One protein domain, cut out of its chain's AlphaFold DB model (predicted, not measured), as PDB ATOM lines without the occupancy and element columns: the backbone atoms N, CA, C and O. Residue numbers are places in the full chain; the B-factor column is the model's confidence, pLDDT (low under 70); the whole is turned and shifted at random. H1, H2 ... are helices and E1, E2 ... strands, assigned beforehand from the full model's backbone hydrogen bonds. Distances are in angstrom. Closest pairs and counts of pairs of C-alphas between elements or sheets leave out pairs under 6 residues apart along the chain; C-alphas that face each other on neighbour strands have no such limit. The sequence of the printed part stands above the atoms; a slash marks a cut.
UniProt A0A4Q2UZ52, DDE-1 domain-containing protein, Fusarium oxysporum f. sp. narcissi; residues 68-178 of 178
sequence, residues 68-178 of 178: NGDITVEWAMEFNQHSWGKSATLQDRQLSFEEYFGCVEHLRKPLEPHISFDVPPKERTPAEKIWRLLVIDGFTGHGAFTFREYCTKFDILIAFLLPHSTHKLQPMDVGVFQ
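Overview. This is residues 68 to 178 of the 178 residues of the protein "DDE-1 domain-containing protein" of Fusarium oxysporum f. sp. narcissi (UniProt A0A4Q2UZ52). A long helix, H1, runs through the middle, with H3 side by side with its earlier part, and a small sheet of two strands, E2 and E3, packs on one side of these two helices. The ends of the longest axis are made by E1, which lies among links on the far side of the helices from the sheet, and by the two short helices H4 and H5, which make a corner beyond the ends of the sheet's strands. The printed part has 111 residues, with five named helices and three named strands in the order H1, H2, E1, E2, H3, E3, H4, H5; the class is mixed, helices and strands, and the sheet E2 E3 is parallel. It is only just compact, close to loose, with a radius of gyration of the C-alphas of 15.5 A and spans of 44 by 30 by 25 A.

Along the chain. Find C-alpha 68 at (-88.391, 73.570, 76.531); from there H1, residues 68 to 90, runs 32.2 A to C-alpha 90 at (-74.551, 48.185, 62.403), with a kink of 31 degrees near residue 83. Next come H2, residues 97 to 101, and E1, residues 112 to 116. Go on to E2, residues 132 to 136, 13.0 A long, H3, residues 145 to 153, 12.2 A long, and E3, residues 156 to 160, 12.9 A long. Last are H4, residues 166 to 169, and H5, residues 171 to 176, which ends with C-alpha 176 at (-70.338, 74.417, 61.716).

Arrangement. Begin at H1, which touches H3 with its residues 69 to 76 alone; their closest C-alphas, Val 73 and Phe 147, are 5.0 A apart, at a shallow tilt of 13 degrees, the same way. With residues 81 to 85 alone H1 only just touches H2, with 3 pairs of C-alphas within 8 A, the closest those of Trp 84 and Phe 97 at 6.7 A. The closest C-alphas of H1 and E2, Ser 83 and Arg 132, are 7.5 A apart. E2 and E3 are parallel at 27 degrees; look for N 134 and O 157 at 2.8 A and N 159 and O 134 at 2.9 A, within hydrogen-bond range. E2, H3 and E3 form a strand-helix-strand unit, two parallel neighbour strands with a helix between them along the chain, and its crossover is right-handed. The closest C-alphas of H3 and E3, Cys 151 and Leu 157, are 6.8 A apart. H4 and H5 touch only at the corner, with the C-alphas of His 167 and Asp 173 closest at 5.6 A. E1 pairs with no named strand and is apart from H1 and H2. In H2, H3 and H5 every O i to N i+4 pair is within hydrogen-bond range, in H1 16 of 19, and H4 is too short for such a pair.

Size, cuts and confidence. The two C-alphas farthest apart, those of Glu 112 and Gln 178, are 46.0 A apart. The printed part has no cut and ends at the chain's last residue. The link from E1 to E2, residues 117 to 131, is long. The mean pLDDT of the printed part is 82.2; look for values under 70 at residues 68 to 69, 89 to 93, 138 to 143, 172 to 173 and 175 to 178.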
ATOM      1  N   ASN A  68     -89.610  74.266  76.936       65.06
ATOM      2  CA  ASN A  68     -88.391  73.570  76.531       65.06
ATOM      3  C   ASN A  68     -88.518  72.049  76.775       65.06
ATOM      4  O   ASN A  68     -87.870  71.261  76.093       65.06
ATOM      5  N   GLY A  69     -89.375  71.631  77.717       68.75
ATOM      6  CA  GLY A  69     -89.686  70.227  77.980       68.75
ATOM      7  C   GLY A  69     -90.330  69.525  76.784       68.75
ATOM      8  O   GLY A  69     -89.812  68.512  76.330       68.75
ATOM      9  N   ASP A  70     -91.400  70.078  76.212       71.44
ATOM     10  CA  ASP A  70     -92.097  69.420  75.093       71.44
ATOM     11  C   ASP A  70     -91.220  69.373  73.837       71.44
ATOM     12  O   ASP A  70     -91.108  68.341  73.176       71.44
ATOM     13  N   ILE A  71     -90.500  70.468  73.572       76.62
ATOM     14  CA  ILE A  71     -89.546  70.564  72.460       76.62
ATOM     15  C   ILE A  71     -88.430  69.518  72.599       76.62
ATOM     16  O   ILE A  71     -88.051  68.881  71.615       76.62
ATOM     17  N   THR A  72     -87.905  69.311  73.810       80.12
ATOM     18  CA  THR A  72     -86.831  68.329  74.026       80.12
ATOM     19  C   THR A  72     -87.311  66.893  73.845       80.12
ATOM     20  O   THR A  72     -86.561  66.083  73.299       80.12
ATOM     21  N   VAL A  73     -88.555  66.569  74.216       84.62
ATOM     22  CA  VAL A  73     -89.138  65.251  73.923       84.62
ATOM     23  C   VAL A  73     -89.323  65.061  72.414       84.62
ATOM     24  O   VAL A  73     -88.937  64.015  71.893       84.62
ATOM     25  N   GLU A  74     -89.829  66.062  71.685       84.38
ATOM     26  CA  GLU A  74     -89.949  65.973  70.220       84.38
ATOM     27  C   GLU A  74     -88.595  65.714  69.542       84.38
ATOM     28  O   GLU A  74     -88.506  64.888  68.628       84.38
ATOM     29  N   TRP A  75     -87.534  66.385  70.002       84.81
ATOM     30  CA  TRP A  75     -86.171  66.153  69.519       84.81
ATOM     31  C   TRP A  75     -85.661  64.754  69.867       84.81
ATOM     32  O   TRP A  75     -84.994  64.125  69.045       84.81
ATOM     33  N   ALA A  76     -85.996  64.232  71.050       89.19
ATOM     34  CA  ALA A  76     -85.657  62.864  71.431       89.19
ATOM     35  C   ALA A  76     -86.333  61.837  70.516       89.19
ATOM     36  O   ALA A  76     -85.692  60.868  70.108       89.19
ATOM     37  N   MET A  77     -87.609  62.049  70.168       90.00
ATOM     38  CA  MET A  77     -88.340  61.190  69.231       90.00
ATOM     39  C   MET A  77     -87.692  61.180  67.851       90.00
ATOM     40  O   MET A  77     -87.444  60.117  67.283       90.00
ATOM     41  N   GLU A  78     -87.335  62.357  67.348       86.62
ATOM     42  CA  GLU A  78     -86.671  62.487  66.056       86.62
ATOM     43  C   GLU A  78     -85.284  61.834  66.057       86.62
ATOM     44  O   GLU A  78     -84.962  61.069  65.142       86.62
ATOM     45  N   PHE A  79     -84.481  62.071  67.100       90.06
ATOM     46  CA  PHE A  79     -83.202  61.388  67.285       90.06
ATOM     47  C   PHE A  79     -83.393  59.872  67.315       90.06
ATOM     48  O   PHE A  79     -82.641  59.156  66.656       90.06
ATOM     49  N   ASN A  80     -84.397  59.373  68.038       92.56
ATOM     50  CA  ASN A  80     -84.686  57.946  68.159       92.56
ATOM     51  C   ASN A  80     -84.927  57.308  66.781       92.56
ATOM     52  O   ASN A  80     -84.264  56.331  66.435       92.56
ATOM     53  N   GLN A  81     -85.793  57.912  65.967       88.06
ATOM     54  CA  GLN A  81     -86.116  57.424  64.626       88.06
ATOM     55  C   GLN A  81     -84.895  57.455  63.687       88.06
ATOM     56  O   GLN A  81     -84.582  56.466  63.022       88.06
ATOM     57  N   HIS A  82     -84.156  58.569  63.658       86.81
ATOM     58  CA  HIS A  82     -83.019  58.743  62.745       86.81
ATOM     59  C   HIS A  82     -81.790  57.920  63.140       86.81
ATOM     60  O   HIS A  82     -81.056  57.432  62.277       86.81
ATOM     61  N   SER A  83     -81.529  57.791  64.441       90.38
ATOM     62  CA  SER A  83     -80.415  56.988  64.950       90.38
ATOM     63  C   SER A  83     -80.677  55.497  64.774       90.38
ATOM     64  O   SER A  83     -79.740  54.767  64.461       90.38
ATOM     65  N   TRP A  84     -81.935  55.052  64.892       88.81
ATOM     66  CA  TRP A  84     -82.292  53.644  64.740       88.81
ATOM     67  C   TRP A  84     -81.860  53.077  63.395       88.81
ATOM     68  O   TRP A  84     -81.185  52.052  63.361       88.81
ATOM     69  N   GLY A  85     -82.171  53.774  62.297       80.94
ATOM     70  CA  GLY A  85     -81.800  53.314  60.957       80.94
ATOM     71  C   GLY A  85     -80.298  53.056  60.813       80.94
ATOM     72  O   GLY A  85     -79.902  52.121  60.131       80.94
ATOM     73  N   LYS A  86     -79.455  53.826  61.512       82.25
ATOM     74  CA  LYS A  86     -77.999  53.618  61.525       82.25
ATOM     75  C   LYS A  86     -77.591  52.462  62.440       82.25
ATOM     76  O   LYS A  86     -76.722  51.675  62.081       82.25
ATOM     77  N   SER A  87     -78.203  52.359  63.616       82.19
ATOM     78  CA  SER A  87     -77.885  51.325  64.605       82.19
ATOM     79  C   SER A  87     -78.337  49.925  64.183       82.19
ATOM     80  O   SER A  87     -77.612  48.966  64.431       82.19
ATOM     81  N   ALA A  88     -79.486  49.800  63.514       70.44
ATOM     82  CA  ALA A  88     -80.001  48.528  63.009       70.44
ATOM     83  C   ALA A  88     -79.065  47.920  61.952       70.44
ATOM     84  O   ALA A  88     -78.720  46.742  62.037       70.44
ATOM     85  N   THR A  89     -78.562  48.744  61.023       65.44
ATOM     86  CA  THR A  89     -77.569  48.320  60.022       65.44
ATOM     87  C   THR A  89     -76.265  47.854  60.665       65.44
ATOM     88  O   THR A  89     -75.675  46.879  60.215       65.44
ATOM     89  N   LEU A  90     -75.812  48.520  61.733       59.97
ATOM     90  CA  LEU A  90     -74.551  48.185  62.403       59.97
ATOM     91  C   LEU A  90     -74.601  46.882  63.210       59.97
ATOM     92  O   LEU A  90     -73.549  46.318  63.495       59.97
ATOM     93  N   GLN A  91     -75.790  46.410  63.586       66.25
ATOM     94  CA  GLN A  91     -75.954  45.160  64.333       66.25
ATOM     95  C   GLN A  91     -76.475  43.994  63.481       66.25
ATOM     96  O   GLN A  91     -76.846  42.968  64.046       66.25
ATOM     97  N   ASP A  92     -76.534  44.157  62.151       64.94
ATOM     98  CA  ASP A  92     -77.078  43.173  61.194       64.94
ATOM     99  C   ASP A  92     -78.474  42.642  61.580       64.94
ATOM    100  O   ASP A  92     -78.888  41.531  61.252       64.94
ATOM    101  N   ARG A  93     -79.241  43.453  62.316       68.12
ATOM    102  CA  ARG A  93     -80.623  43.127  62.649       68.12
ATOM    103  C   ARG A  93     -81.490  43.714  61.550       68.12
ATOM    104  O   ARG A  93     -81.718  44.919  61.521       68.12
ATOM    105  N   GLN A  94     -82.015  42.860  60.674       74.62
ATOM    106  CA  GLN A  94     -82.992  43.226  59.636       74.62
ATOM    107  C   GLN A  94     -84.381  43.569  60.214       74.62
ATOM    108  O   GLN A  94     -85.402  43.284  59.601       74.62
ATOM    109  N   LEU A  95     -84.434  44.151  61.416       83.69
ATOM    110  CA  LEU A  95     -85.670  44.536  62.086       83.69
ATOM    111  C   LEU A  95     -85.909  46.034  61.895       83.69
ATOM    112  O   LEU A  95     -85.032  46.865  62.152       83.69
ATOM    113  N   SER A  96     -87.127  46.376  61.497       88.38
ATOM    114  CA  SER A  96     -87.635  47.746  61.552       88.38
ATOM    115  C   SER A  96     -87.700  48.261  62.993       88.38
ATOM    116  O   SER A  96     -87.555  47.510  63.962       88.38
ATOM    117  N   PHE A  97     -87.915  49.568  63.151       90.00
ATOM    118  CA  PHE A  97     -88.079  50.182  64.469       90.00
ATOM    119  C   PHE A  97     -89.275  49.579  65.212       90.00
ATOM    120  O   PHE A  97     -89.194  49.279  66.402       90.00
ATOM    121  N   GLU A  98     -90.374  49.362  64.501       91.69
ATOM    122  CA  GLU A  98     -91.636  48.875  65.036       91.69
ATOM    123  C   GLU A  98     -91.558  47.393  65.407       91.69
ATOM    124  O   GLU A  98     -92.053  47.003  66.459       91.69
ATOM    125  N   GLU A  99     -90.887  46.560  64.608       89.69
ATOM    126  CA  GLU A  99     -90.590  45.166  64.986       89.69
ATOM    127  C   GLU A  99     -89.587  45.104  66.143       89.69
ATOM    128  O   GLU A  99     -89.665  44.231  67.018       89.69
ATOM    129  N   TYR A 100     -88.661  46.066  66.122       90.44
ATOM    130  CA  TYR A 100     -87.803  46.541  67.193       90.44
ATOM    131  C   TYR A 100     -88.538  46.566  68.520       90.44
ATOM    132  O   TYR A 100     -88.439  45.635  69.320       90.44
ATOM    133  N   PHE A 101     -89.252  47.674  68.714       92.19
ATOM    134  CA  PHE A 101     -89.842  48.172  69.953       92.19
ATOM    135  C   PHE A 101     -91.261  47.657  70.226       92.19
ATOM    136  O   PHE A 101     -91.683  47.629  71.380       92.19
ATOM    137  N   GLY A 102     -91.971  47.198  69.195       92.06
ATOM    138  CA  GLY A 102     -93.395  46.847  69.234       92.06
ATOM    139  C   GLY A 102     -94.331  48.059  69.118       92.06
ATOM    140  O   GLY A 102     -95.547  47.918  69.230       92.06
ATOM    141  N   CYS A 103     -93.779  49.254  68.910       93.62
ATOM    142  CA  CYS A 103     -94.505  50.513  68.780       93.62
ATOM    143  C   CYS A 103     -93.711  51.498  67.909       93.62
ATOM    144  O   CYS A 103     -92.523  51.294  67.665       93.62
ATOM    145  N   VAL A 104     -94.359  52.583  67.480       92.75
ATOM    146  CA  VAL A 104     -93.675  53.726  66.846       92.75
ATOM    147  C   VAL A 104     -92.983  54.611  67.891       92.75
ATOM    148  O   VAL A 104     -93.169  54.427  69.098       92.75
ATOM    149  N   GLU A 105     -92.216  55.607  67.447       91.25
ATOM    150  CA  GLU A 105     -91.482  56.552  68.302       91.25
ATOM    151  C   GLU A 105     -92.388  57.343  69.257       91.25
ATOM    152  O   GLU A 105     -91.951  57.776  70.313       91.25
ATOM    153  N   HIS A 106     -93.677  57.459  68.940       91.19
ATOM    154  CA  HIS A 106     -94.684  58.101  69.786       91.19
ATOM    155  C   HIS A 106     -95.310  57.159  70.834       91.19
ATOM    156  O   HIS A 106     -96.348  57.501  71.399       91.19
ATOM    157  N   LEU A 107     -94.740  55.966  71.061       92.81
ATOM    158  CA  LEU A 107     -95.304  54.919  71.930       92.81
ATOM    159  C   LEU A 107     -96.744  54.545  71.544       92.81
ATOM    160  O   LEU A 107     -97.609  54.349  72.391       92.81
ATOM    161  N   ARG A 108     -97.029  54.450  70.244       93.31
ATOM    162  CA  ARG A 108     -98.348  54.052  69.724       93.31
ATOM    163  C   ARG A 108     -98.250  52.787  68.895       93.31
ATOM    164  O   ARG A 108     -97.193  52.480  68.336       93.31
ATOM    165  N   LYS A 109     -99.357  52.058  68.789       91.62
ATOM    166  CA  LYS A 109     -99.432  50.901  67.898       91.62
ATOM    167  C   LYS A 109     -99.457  51.386  66.435       91.62
ATOM    168  O   LYS A 109    -100.295  52.227  66.111       91.62
ATOM    169  N   PRO A 110     -98.585  50.875  65.540       88.62
ATOM    170  CA  PRO A 110     -98.439  51.416  64.183       88.62
ATOM    171  C   PRO A 110     -99.735  51.419  63.361       88.62
ATOM    172  O   PRO A 110    -100.046  52.396  62.689       88.62
ATOM    173  N   LEU A 111    -100.509  50.332  63.442       89.75
ATOM    174  CA  LEU A 111    -101.757  50.161  62.687       89.75
ATOM    175  C   LEU A 111    -103.001  50.639  63.452       89.75
ATOM    176  O   LEU A 111    -104.073  50.765  62.870       89.75
ATOM    177  N   GLU A 112    -102.867  50.927  64.748       90.62
ATOM    178  CA  GLU A 112    -103.969  51.316  65.634       90.62
ATOM    179  C   GLU A 112    -103.525  52.496  66.521       90.62
ATOM    180  O   GLU A 112    -103.304  52.328  67.718       90.62
ATOM    181  N   PRO A 113    -103.389  53.718  65.965       88.06
ATOM    182  CA  PRO A 113    -102.756  54.844  66.665       88.06
ATOM    183  C   PRO A 113    -103.502  55.336  67.911       88.06
ATOM    184  O   PRO A 113    -102.945  56.097  68.698       88.06
ATOM    185  N   HIS A 114    -104.766  54.935  68.072       91.06
ATOM    186  CA  HIS A 114    -105.570  55.196  69.266       91.06
ATOM    187  C   HIS A 114    -105.106  54.369  70.474       91.06
ATOM    188  O   HIS A 114    -105.432  54.713  71.606       91.06
ATOM    189  N   ILE A 115    -104.335  53.301  70.242       90.56
ATOM    190  CA  ILE A 115    -103.683  52.519  71.286       90.56
ATOM    191  C   ILE A 115    -102.302  53.118  71.547       90.56
ATOM    192  O   ILE A 115    -101.401  53.052  70.704       90.56
ATOM    193  N   SER A 116    -102.147  53.693  72.735       90.25
ATOM    194  CA  SER A 116    -100.899  54.237  73.263       90.25
ATOM    195  C   SER A 116    -100.364  53.378  74.401       90.25
ATOM    196  O   SER A 116    -101.134  52.807  75.171       90.25
ATOM    197  N   PHE A 117     -99.046  53.337  74.530       90.88
ATOM    198  CA  PHE A 117     -98.332  52.606  75.562       90.88
ATOM    199  C   PHE A 117     -97.571  53.566  76.474       90.88
ATOM    200  O   PHE A 117     -97.101  54.613  76.029       90.88
ATOM    201  N   ASP A 118     -97.372  53.167  77.729       90.31
ATOM    202  CA  ASP A 118     -96.492  53.903  78.639       90.31
ATOM    203  C   ASP A 118     -95.019  53.575  78.383       90.31
ATOM    204  O   ASP A 118     -94.163  54.450  78.496       90.31
ATOM    205  N   VAL A 119     -94.712  52.332  78.003       92.06
ATOM    206  CA  VAL A 119     -93.370  51.826  77.673       92.06
ATOM    207  C   VAL A 119     -93.431  50.984  76.395       92.06
ATOM    208  O   VAL A 119     -94.505  50.481  76.058       92.06
ATOM    209  N   PRO A 120     -92.314  50.784  75.675       92.31
ATOM    210  CA  PRO A 120     -92.298  49.884  74.531       92.31
ATOM    211  C   PRO A 120     -92.752  48.475  74.941       92.31
ATOM    212  O   PRO A 120     -92.188  47.909  75.878       92.31
ATOM    213  N   PRO A 121     -93.753  47.894  74.259       91.94
ATOM    214  CA  PRO A 121     -94.437  46.688  74.731       91.94
ATOM    215  C   PRO A 121     -93.594  45.414  74.621       91.94
ATOM    216  O   PRO A 121     -93.922  44.396  75.223       91.94
ATOM    217  N   LYS A 122     -92.518  45.437  73.830       89.81
ATOM    218  CA  LYS A 122     -91.615  44.296  73.689       89.81
ATOM    219  C   LYS A 122     -90.458  44.436  74.675       89.81
ATOM    220  O   LYS A 122     -89.632  45.343  74.536       89.81
ATOM    221  N   GLU A 123     -90.412  43.541  75.656       87.44
ATOM    222  CA  GLU A 123     -89.317  43.430  76.622       87.44
ATOM    223  C   GLU A 123     -88.053  42.853  75.973       87.44
ATOM    224  O   GLU A 123     -88.119  42.103  74.997       87.44
ATOM    225  N   ARG A 124     -86.888  43.244  76.498       87.88
ATOM    226  CA  ARG A 124     -85.565  42.827  76.007       87.88
ATOM    227  C   ARG A 124     -84.613  42.658  77.173       87.88
ATOM    228  O   ARG A 124     -84.595  43.484  78.090       87.88
ATOM    229  N   THR A 125     -83.775  41.636  77.102       89.31
ATOM    230  CA  THR A 125     -82.683  41.463  78.058       89.31
ATOM    231  C   THR A 125     -81.614  42.546  77.854       89.31
ATOM    232  O   THR A 125     -81.479  43.081  76.751       89.31
ATOM    233  N   PRO A 126     -80.805  42.880  78.877       86.69
ATOM    234  CA  PRO A 126     -79.748  43.885  78.740       86.69
ATOM    235  C   PRO A 126     -78.760  43.622  77.593       86.69
ATOM    236  O   PRO A 126     -78.268  44.575  76.996       86.69
ATOM    237  N   ALA A 127     -78.504  42.351  77.265       86.25
ATOM    238  CA  ALA A 127     -77.614  41.944  76.176       86.25
ATOM    239  C   ALA A 127     -78.216  42.165  74.776       86.25
ATOM    240  O   ALA A 127     -77.484  42.259  73.795       86.25
ATOM    241  N   GLU A 128     -79.543  42.255  74.667       84.81
ATOM    242  CA  GLU A 128     -80.246  42.485  73.401       84.81
ATOM    243  C   GLU A 128     -80.481  43.967  73.107       84.81
ATOM    244  O   GLU A 128     -80.877  44.309  71.991       84.81
ATOM    245  N   LYS A 129     -80.267  44.839  74.101       88.75
ATOM    246  CA  LYS A 129     -80.517  46.274  73.990       88.75
ATOM    247  C   LYS A 129     -79.505  46.954  73.075       88.75
ATOM    248  O   LYS A 129     -78.294  46.883  73.278       88.75
ATOM    249  N   ILE A 130     -80.025  47.702  72.110       88.88
ATOM    250  CA  ILE A 130     -79.246  48.556  71.215       88.88
ATOM    251  C   ILE A 130     -79.170  49.963  71.801       88.88
ATOM    252  O   ILE A 130     -80.040  50.806  71.574       88.88
ATOM    253  N   TRP A 131     -78.095  50.213  72.543       90.38
ATOM    254  CA  TRP A 131     -77.859  51.507  73.168       90.38
ATOM    255  C   TRP A 131     -77.391  52.558  72.167       90.38
ATOM    256  O   TRP A 131     -76.549  52.301  71.304       90.38
ATOM    257  N   ARG A 132     -77.912  53.777  72.317       92.81
ATOM    258  CA  ARG A 132     -77.521  54.944  71.516       92.81
ATOM    259  C   ARG A 132     -77.192  56.109  72.431       92.81
ATOM    260  O   ARG A 132     -77.940  56.385  73.362       92.81
ATOM    261  N   LEU A 133     -76.077  56.785  72.174       91.94
ATOM    262  CA  LEU A 133     -75.639  57.927  72.971       91.94
ATOM    263  C   LEU A 133     -76.144  59.235  72.356       91.94
ATOM    264  O   LEU A 133     -75.845  59.535  71.200       91.94
ATOM    265  N   LEU A 134     -76.868  60.019  73.147       89.94
ATOM    266  CA  LEU A 134     -77.297  61.373  72.837       89.94
ATOM    267  C   LEU A 134     -76.490  62.360  73.689       89.94
ATOM    268  O   LEU A 134     -76.607  62.380  74.915       89.94
ATOM    269  N   VAL A 135     -75.668  63.177  73.029       86.19
ATOM    270  CA  VAL A 135     -74.883  64.239  73.672       86.19
ATOM    271  C   VAL A 135     -75.625  65.561  73.518       86.19
ATOM    272  O   VAL A 135     -75.960  65.951  72.401       86.19
ATOM    273  N   ILE A 136     -75.868  66.245  74.631       81.25
ATOM    274  CA  ILE A 136     -76.606  67.511  74.681       81.25
ATOM    275  C   ILE A 136     -75.840  68.551  75.488       81.25
ATOM    276  O   ILE A 136     -75.106  68.221  76.423       81.25
ATOM    277  N   ASP A 137     -75.992  69.817  75.109       74.56
ATOM    278  CA  ASP A 137     -75.450  70.917  75.899       74.56
ATOM    279  C   ASP A 137     -76.242  71.056  77.220       74.56
ATOM    280  O   ASP A 137     -77.379  70.604  77.327       74.56
ATOM    281  N   GLY A 138     -75.615  71.582  78.273       64.88
ATOM    282  CA  GLY A 138     -76.213  71.695  79.608       64.88
ATOM    283  C   GLY A 138     -77.318  72.755  79.771       64.88
ATOM    284  O   GLY A 138     -77.671  73.067  80.909       64.88
ATOM    285  N   PHE A 139     -77.845  73.352  78.697       64.88
ATOM    286  CA  PHE A 139     -78.823  74.437  78.762       64.88
ATOM    287  C   PHE A 139     -80.191  73.981  79.305       64.88
ATOM    288  O   PHE A 139     -80.627  72.839  79.171       64.88
ATOM    289  N   THR A 140     -80.877  74.897  79.984       54.75
ATOM    290  CA  THR A 140     -81.884  74.689  81.047       54.75
ATOM    291  C   THR A 140     -83.247  74.101  80.628       54.75
ATOM    292  O   THR A 140     -84.248  74.297  81.313       54.75
ATOM    293  N   GLY A 141     -83.314  73.339  79.535       57.25
ATOM    294  CA  GLY A 141     -84.515  72.622  79.080       57.25
ATOM    295  C   GLY A 141     -84.497  71.105  79.290       57.25
ATOM    296  O   GLY A 141     -85.543  70.466  79.294       57.25
ATOM    297  N   HIS A 142     -83.318  70.513  79.489       53.75
ATOM    298  CA  HIS A 142     -83.104  69.065  79.361       53.75
ATOM    299  C   HIS A 142     -83.415  68.230  80.620       53.75
ATOM    300  O   HIS A 142     -83.185  67.018  80.658       53.75
ATOM    301  N   GLY A 143     -83.902  68.878  81.682       55.25
ATOM    302  CA  GLY A 143     -84.252  68.246  82.957       55.25
ATOM    303  C   GLY A 143     -85.691  67.741  83.041       55.25
ATOM    304  O   GLY A 143     -86.060  67.196  84.080       55.25
ATOM    305  N   ALA A 144     -86.498  67.925  81.991       70.62
ATOM    306  CA  ALA A 144     -87.874  67.449  81.979       70.62
ATOM    307  C   ALA A 144     -87.894  65.934  82.222       70.62
ATOM    308  O   ALA A 144     -87.247  65.162  81.511       70.62
ATOM    309  N   PHE A 145     -88.617  65.517  83.261       83.25
ATOM    310  CA  PHE A 145     -88.737  64.111  83.648       83.25
ATOM    311  C   PHE A 145     -89.164  63.243  82.455       83.25
ATOM    312  O   PHE A 145     -88.544  62.219  82.193       83.25
ATOM    313  N   THR A 146     -90.122  63.735  81.667       84.62
ATOM    314  CA  THR A 146     -90.647  63.104  80.447       84.62
ATOM    315  C   THR A 146     -89.572  62.825  79.395       84.62
ATOM    316  O   THR A 146     -89.582  61.764  78.778       84.62
ATOM    317  N   PHE A 147     -88.601  63.724  79.215       86.69
ATOM    318  CA  PHE A 147     -87.485  63.531  78.282       86.69
ATOM    319  C   PHE A 147     -86.562  62.393  78.728       86.69
ATOM    320  O   PHE A 147     -86.258  61.488  77.951       86.69
ATOM    321  N   ARG A 148     -86.148  62.395  80.001       88.38
ATOM    322  CA  ARG A 148     -85.279  61.336  80.550       88.38
ATOM    323  C   ARG A 148     -85.980  59.984  80.563       88.38
ATOM    324  O   ARG A 148     -85.371  58.960  80.256       88.38
ATOM    325  N   GLU A 149     -87.261  59.997  80.906       91.06
ATOM    326  CA  GLU A 149     -88.110  58.818  80.904       91.06
ATOM    327  C   GLU A 149     -88.235  58.240  79.487       91.06
ATOM    328  O   GLU A 149     -88.012  57.046  79.288       91.06
ATOM    329  N   TYR A 150     -88.479  59.089  78.485       92.75
ATOM    330  CA  TYR A 150     -88.495  58.694  77.080       92.75
ATOM    331  C   TYR A 150     -87.167  58.063  76.640       92.75
ATOM    332  O   TYR A 150     -87.152  56.977  76.061       92.75
ATOM    333  N   CYS A 151     -86.032  58.699  76.949       92.62
ATOM    334  CA  CYS A 151     -84.722  58.150  76.601       92.62
ATOM    335  C   CYS A 151     -84.475  56.786  77.261       92.62
ATOM    336  O   CYS A 151     -83.990  55.868  76.605       92.62
ATOM    337  N   THR A 152     -84.882  56.623  78.522       92.62
ATOM    338  CA  THR A 152     -84.765  55.347  79.244       92.62
ATOM    339  C   THR A 152     -85.609  54.252  78.589       92.62
ATOM    340  O   THR A 152     -85.134  53.130  78.416       92.62
ATOM    341  N   LYS A 153     -86.838  54.584  78.173       94.19
ATOM    342  CA  LYS A 153     -87.767  53.670  77.489       94.19
ATOM    343  C   LYS A 153     -87.201  53.127  76.174       94.19
ATOM    344  O   LYS A 153     -87.438  51.971  75.849       94.19
ATOM    345  N   PHE A 154     -86.436  53.936  75.444       94.25
ATOM    346  CA  PHE A 154     -85.910  53.596  74.117       94.25
ATOM    347  C   PHE A 154     -84.403  53.297  74.084       94.25
ATOM    348  O   PHE A 154     -83.786  53.391  73.024       94.25
ATOM    349  N   ASP A 155     -83.799  52.915  75.211       93.50
ATOM    350  CA  ASP A 155     -82.379  52.540  75.287       93.50
ATOM    351  C   ASP A 155     -81.433  53.663  74.783       93.50
ATOM    352  O   ASP A 155     -80.442  53.431  74.084       93.50
ATOM    353  N   ILE A 156     -81.751  54.919  75.115       94.00
ATOM    354  CA  ILE A 156     -80.941  56.099  74.783       94.00
ATOM    355  C   ILE A 156     -80.216  56.579  76.042       94.00
ATOM    356  O   ILE A 156     -80.838  56.989  77.021       94.00
ATOM    357  N   LEU A 157     -78.885  56.565  75.999       92.62
ATOM    358  CA  LEU A 157     -78.036  57.154  77.029       92.62
ATOM    359  C   LEU A 157     -77.895  58.650  76.782       92.62
ATOM    360  O   LEU A 157     -77.652  59.076  75.655       92.62
ATOM    361  N   ILE A 158     -78.002  59.445  77.842       89.88
ATOM    362  CA  ILE A 158     -77.863  60.898  77.772       89.88
ATOM    363  C   ILE A 158     -76.523  61.292  78.392       89.88
ATOM    364  O   ILE A 158     -76.245  60.942  79.539       89.88
ATOM    365  N   ALA A 159     -75.718  62.057  77.657       87.69
ATOM    366  CA  ALA A 159     -74.521  62.709  78.173       87.69
ATOM    367  C   ALA A 159     -74.664  64.230  78.066       87.69
ATOM    368  O   ALA A 159     -74.923  64.768  76.990       87.69
ATOM    369  N   PHE A 160     -74.475  64.918  79.190       84.25
ATOM    370  CA  PHE A 160     -74.507  66.374  79.253       84.25
ATOM    371  C   PHE A 160     -73.093  66.929  79.123       84.25
ATOM    372  O   PHE A 160     -72.186  66.497  79.839       84.25
ATOM    373  N   LEU A 161     -72.905  67.904  78.237       82.25
ATOM    374  CA  LEU A 161     -71.677  68.689  78.211       82.25
ATOM    375  C   LEU A 161     -71.582  69.552  79.474       82.25
ATOM    376  O   LEU A 161     -72.590  70.005  80.020       82.25
ATOM    377  N   LEU A 162     -70.352  69.797  79.926       79.75
ATOM    378  CA  LEU A 162     -70.106  70.637  81.094       79.75
ATOM    379  C   LEU A 162     -70.639  72.061  80.855       79.75
ATOM    380  O   LEU A 162     -70.540  72.572  79.730       79.75
ATOM    381  N   PRO A 163     -71.150  72.744  81.893       75.62
ATOM    382  CA  PRO A 163     -71.529  74.146  81.786       75.62
ATOM    383  C   PRO A 163     -70.399  74.987  81.190       75.62
ATOM    384  O   PRO A 163     -69.225  74.772  81.494       75.62
ATOM    385  N   HIS A 164     -70.754  75.940  80.328       73.19
ATOM    386  CA  HIS A 164     -69.807  76.837  79.656       73.19
ATOM    387  C   HIS A 164     -68.726  76.134  78.814       73.19
ATOM    388  O   HIS A 164     -67.713  76.750  78.499       73.19
ATOM    389  N   SER A 165     -68.918  74.873  78.417       76.19
ATOM    390  CA  SER A 165     -67.976  74.156  77.541       76.19
ATOM    391  C   SER A 165     -68.436  74.062  76.085       76.19
ATOM    392  O   SER A 165     -67.678  73.598  75.239       76.19
ATOM    393  N   THR A 166     -69.645  74.538  75.771       73.06
ATOM    394  CA  THR A 166     -70.279  74.422  74.449       73.06
ATOM    395  C   THR A 166     -69.392  74.979  73.328       73.06
ATOM    396  O   THR A 166     -69.052  74.248  72.405       73.06
ATOM    397  N   HIS A 167     -68.833  76.178  73.519       71.50
ATOM    398  CA  HIS A 167     -67.895  76.833  72.593       71.50
ATOM    399  C   HIS A 167     -66.542  76.110  72.393       71.50
ATOM    400  O   HIS A 167     -65.704  76.578  71.625       71.50
ATOM    401  N   LYS A 168     -66.289  75.011  73.114       74.38
ATOM    402  CA  LYS A 168     -65.081  74.173  72.988       74.38
ATOM    403  C   LYS A 168     -65.391  72.734  72.595       74.38
ATOM    404  O   LYS A 168     -64.570  72.097  71.946       74.38
ATOM    405  N   LEU A 169     -66.524  72.204  73.050       73.12
ATOM    406  CA  LEU A 169     -66.855  70.784  72.949       73.12
ATOM    407  C   LEU A 169     -68.008  70.503  71.995       73.12
ATOM    408  O   LEU A 169     -68.116  69.375  71.522       73.12
ATOM    409  N   GLN A 170     -68.873  71.480  71.710       72.81
ATOM    410  CA  GLN A 170     -70.003  71.259  70.821       72.81
ATOM    411  C   GLN A 170     -69.521  71.316  69.367       72.81
ATOM    412  O   GLN A 170     -69.077  72.370  68.907       72.81
ATOM    413  N   PRO A 171     -69.639  70.216  68.600       72.62
ATOM    414  CA  PRO A 171     -69.154  70.180  67.222       72.62
ATOM    415  C   PRO A 171     -69.819  71.228  66.319       72.62
ATOM    416  O   PRO A 171     -69.215  71.689  65.354       72.62
ATOM    417  N   MET A 172     -71.059  71.613  66.638       67.75
ATOM    418  CA  MET A 172     -71.780  72.651  65.903       67.75
ATOM    419  C   MET A 172     -71.177  74.045  66.127       67.75
ATOM    420  O   MET A 172     -70.917  74.726  65.140       67.75
ATOM    421  N   ASP A 173     -70.871  74.426  67.369       65.69
ATOM    422  CA  ASP A 173     -70.235  75.715  67.686       65.69
ATOM    423  C   ASP A 173     -68.793  75.800  67.172       65.69
ATOM    424  O   ASP A 173     -68.378  76.822  66.636       65.69
ATOM    425  N   VAL A 174     -68.017  74.720  67.312       70.69
ATOM    426  CA  VAL A 174     -66.589  74.731  66.956       70.69
ATOM    427  C   VAL A 174     -66.364  74.574  65.455       70.69
ATOM    428  O   VAL A 174     -65.394  75.123  64.939       70.69
ATOM    429  N   GLY A 175     -67.211  73.821  64.749       66.44
ATOM    430  CA  GLY A 175     -66.978  73.469  63.345       66.44
ATOM    431  C   GLY A 175     -67.977  74.047  62.343       66.44
ATOM    432  O   GLY A 175     -67.582  74.382  61.231       66.44
ATOM    433  N   VAL A 176     -69.266  74.126  62.691       66.12
ATOM    434  CA  VAL A 176     -70.338  74.417  61.716       66.12
ATOM    435  C   VAL A 176     -70.739  75.893  61.710       66.12
ATOM    436  O   VAL A 176     -71.074  76.418  60.651       66.12
ATOM    437  N   PHE A 177     -70.730  76.550  62.870       59.47
ATOM    438  CA  PHE A 177     -71.247  77.910  63.051       59.47
ATOM    439  C   PHE A 177     -70.172  78.990  63.243       59.47
ATOM    440  O   PHE A 177     -70.492  80.051  63.778       59.47
ATOM    441  N   GLN A 178     -68.928  78.738  62.817       52.88
ATOM    442  CA  GLN A 178     -67.891  79.780  62.778       52.88
ATOM    443  C   GLN A 178     -68.222  80.894  61.777       52.88
ATOM    444  O   GLN A 178     -68.746  80.580  60.682       52.88
TER     445      GLN A 178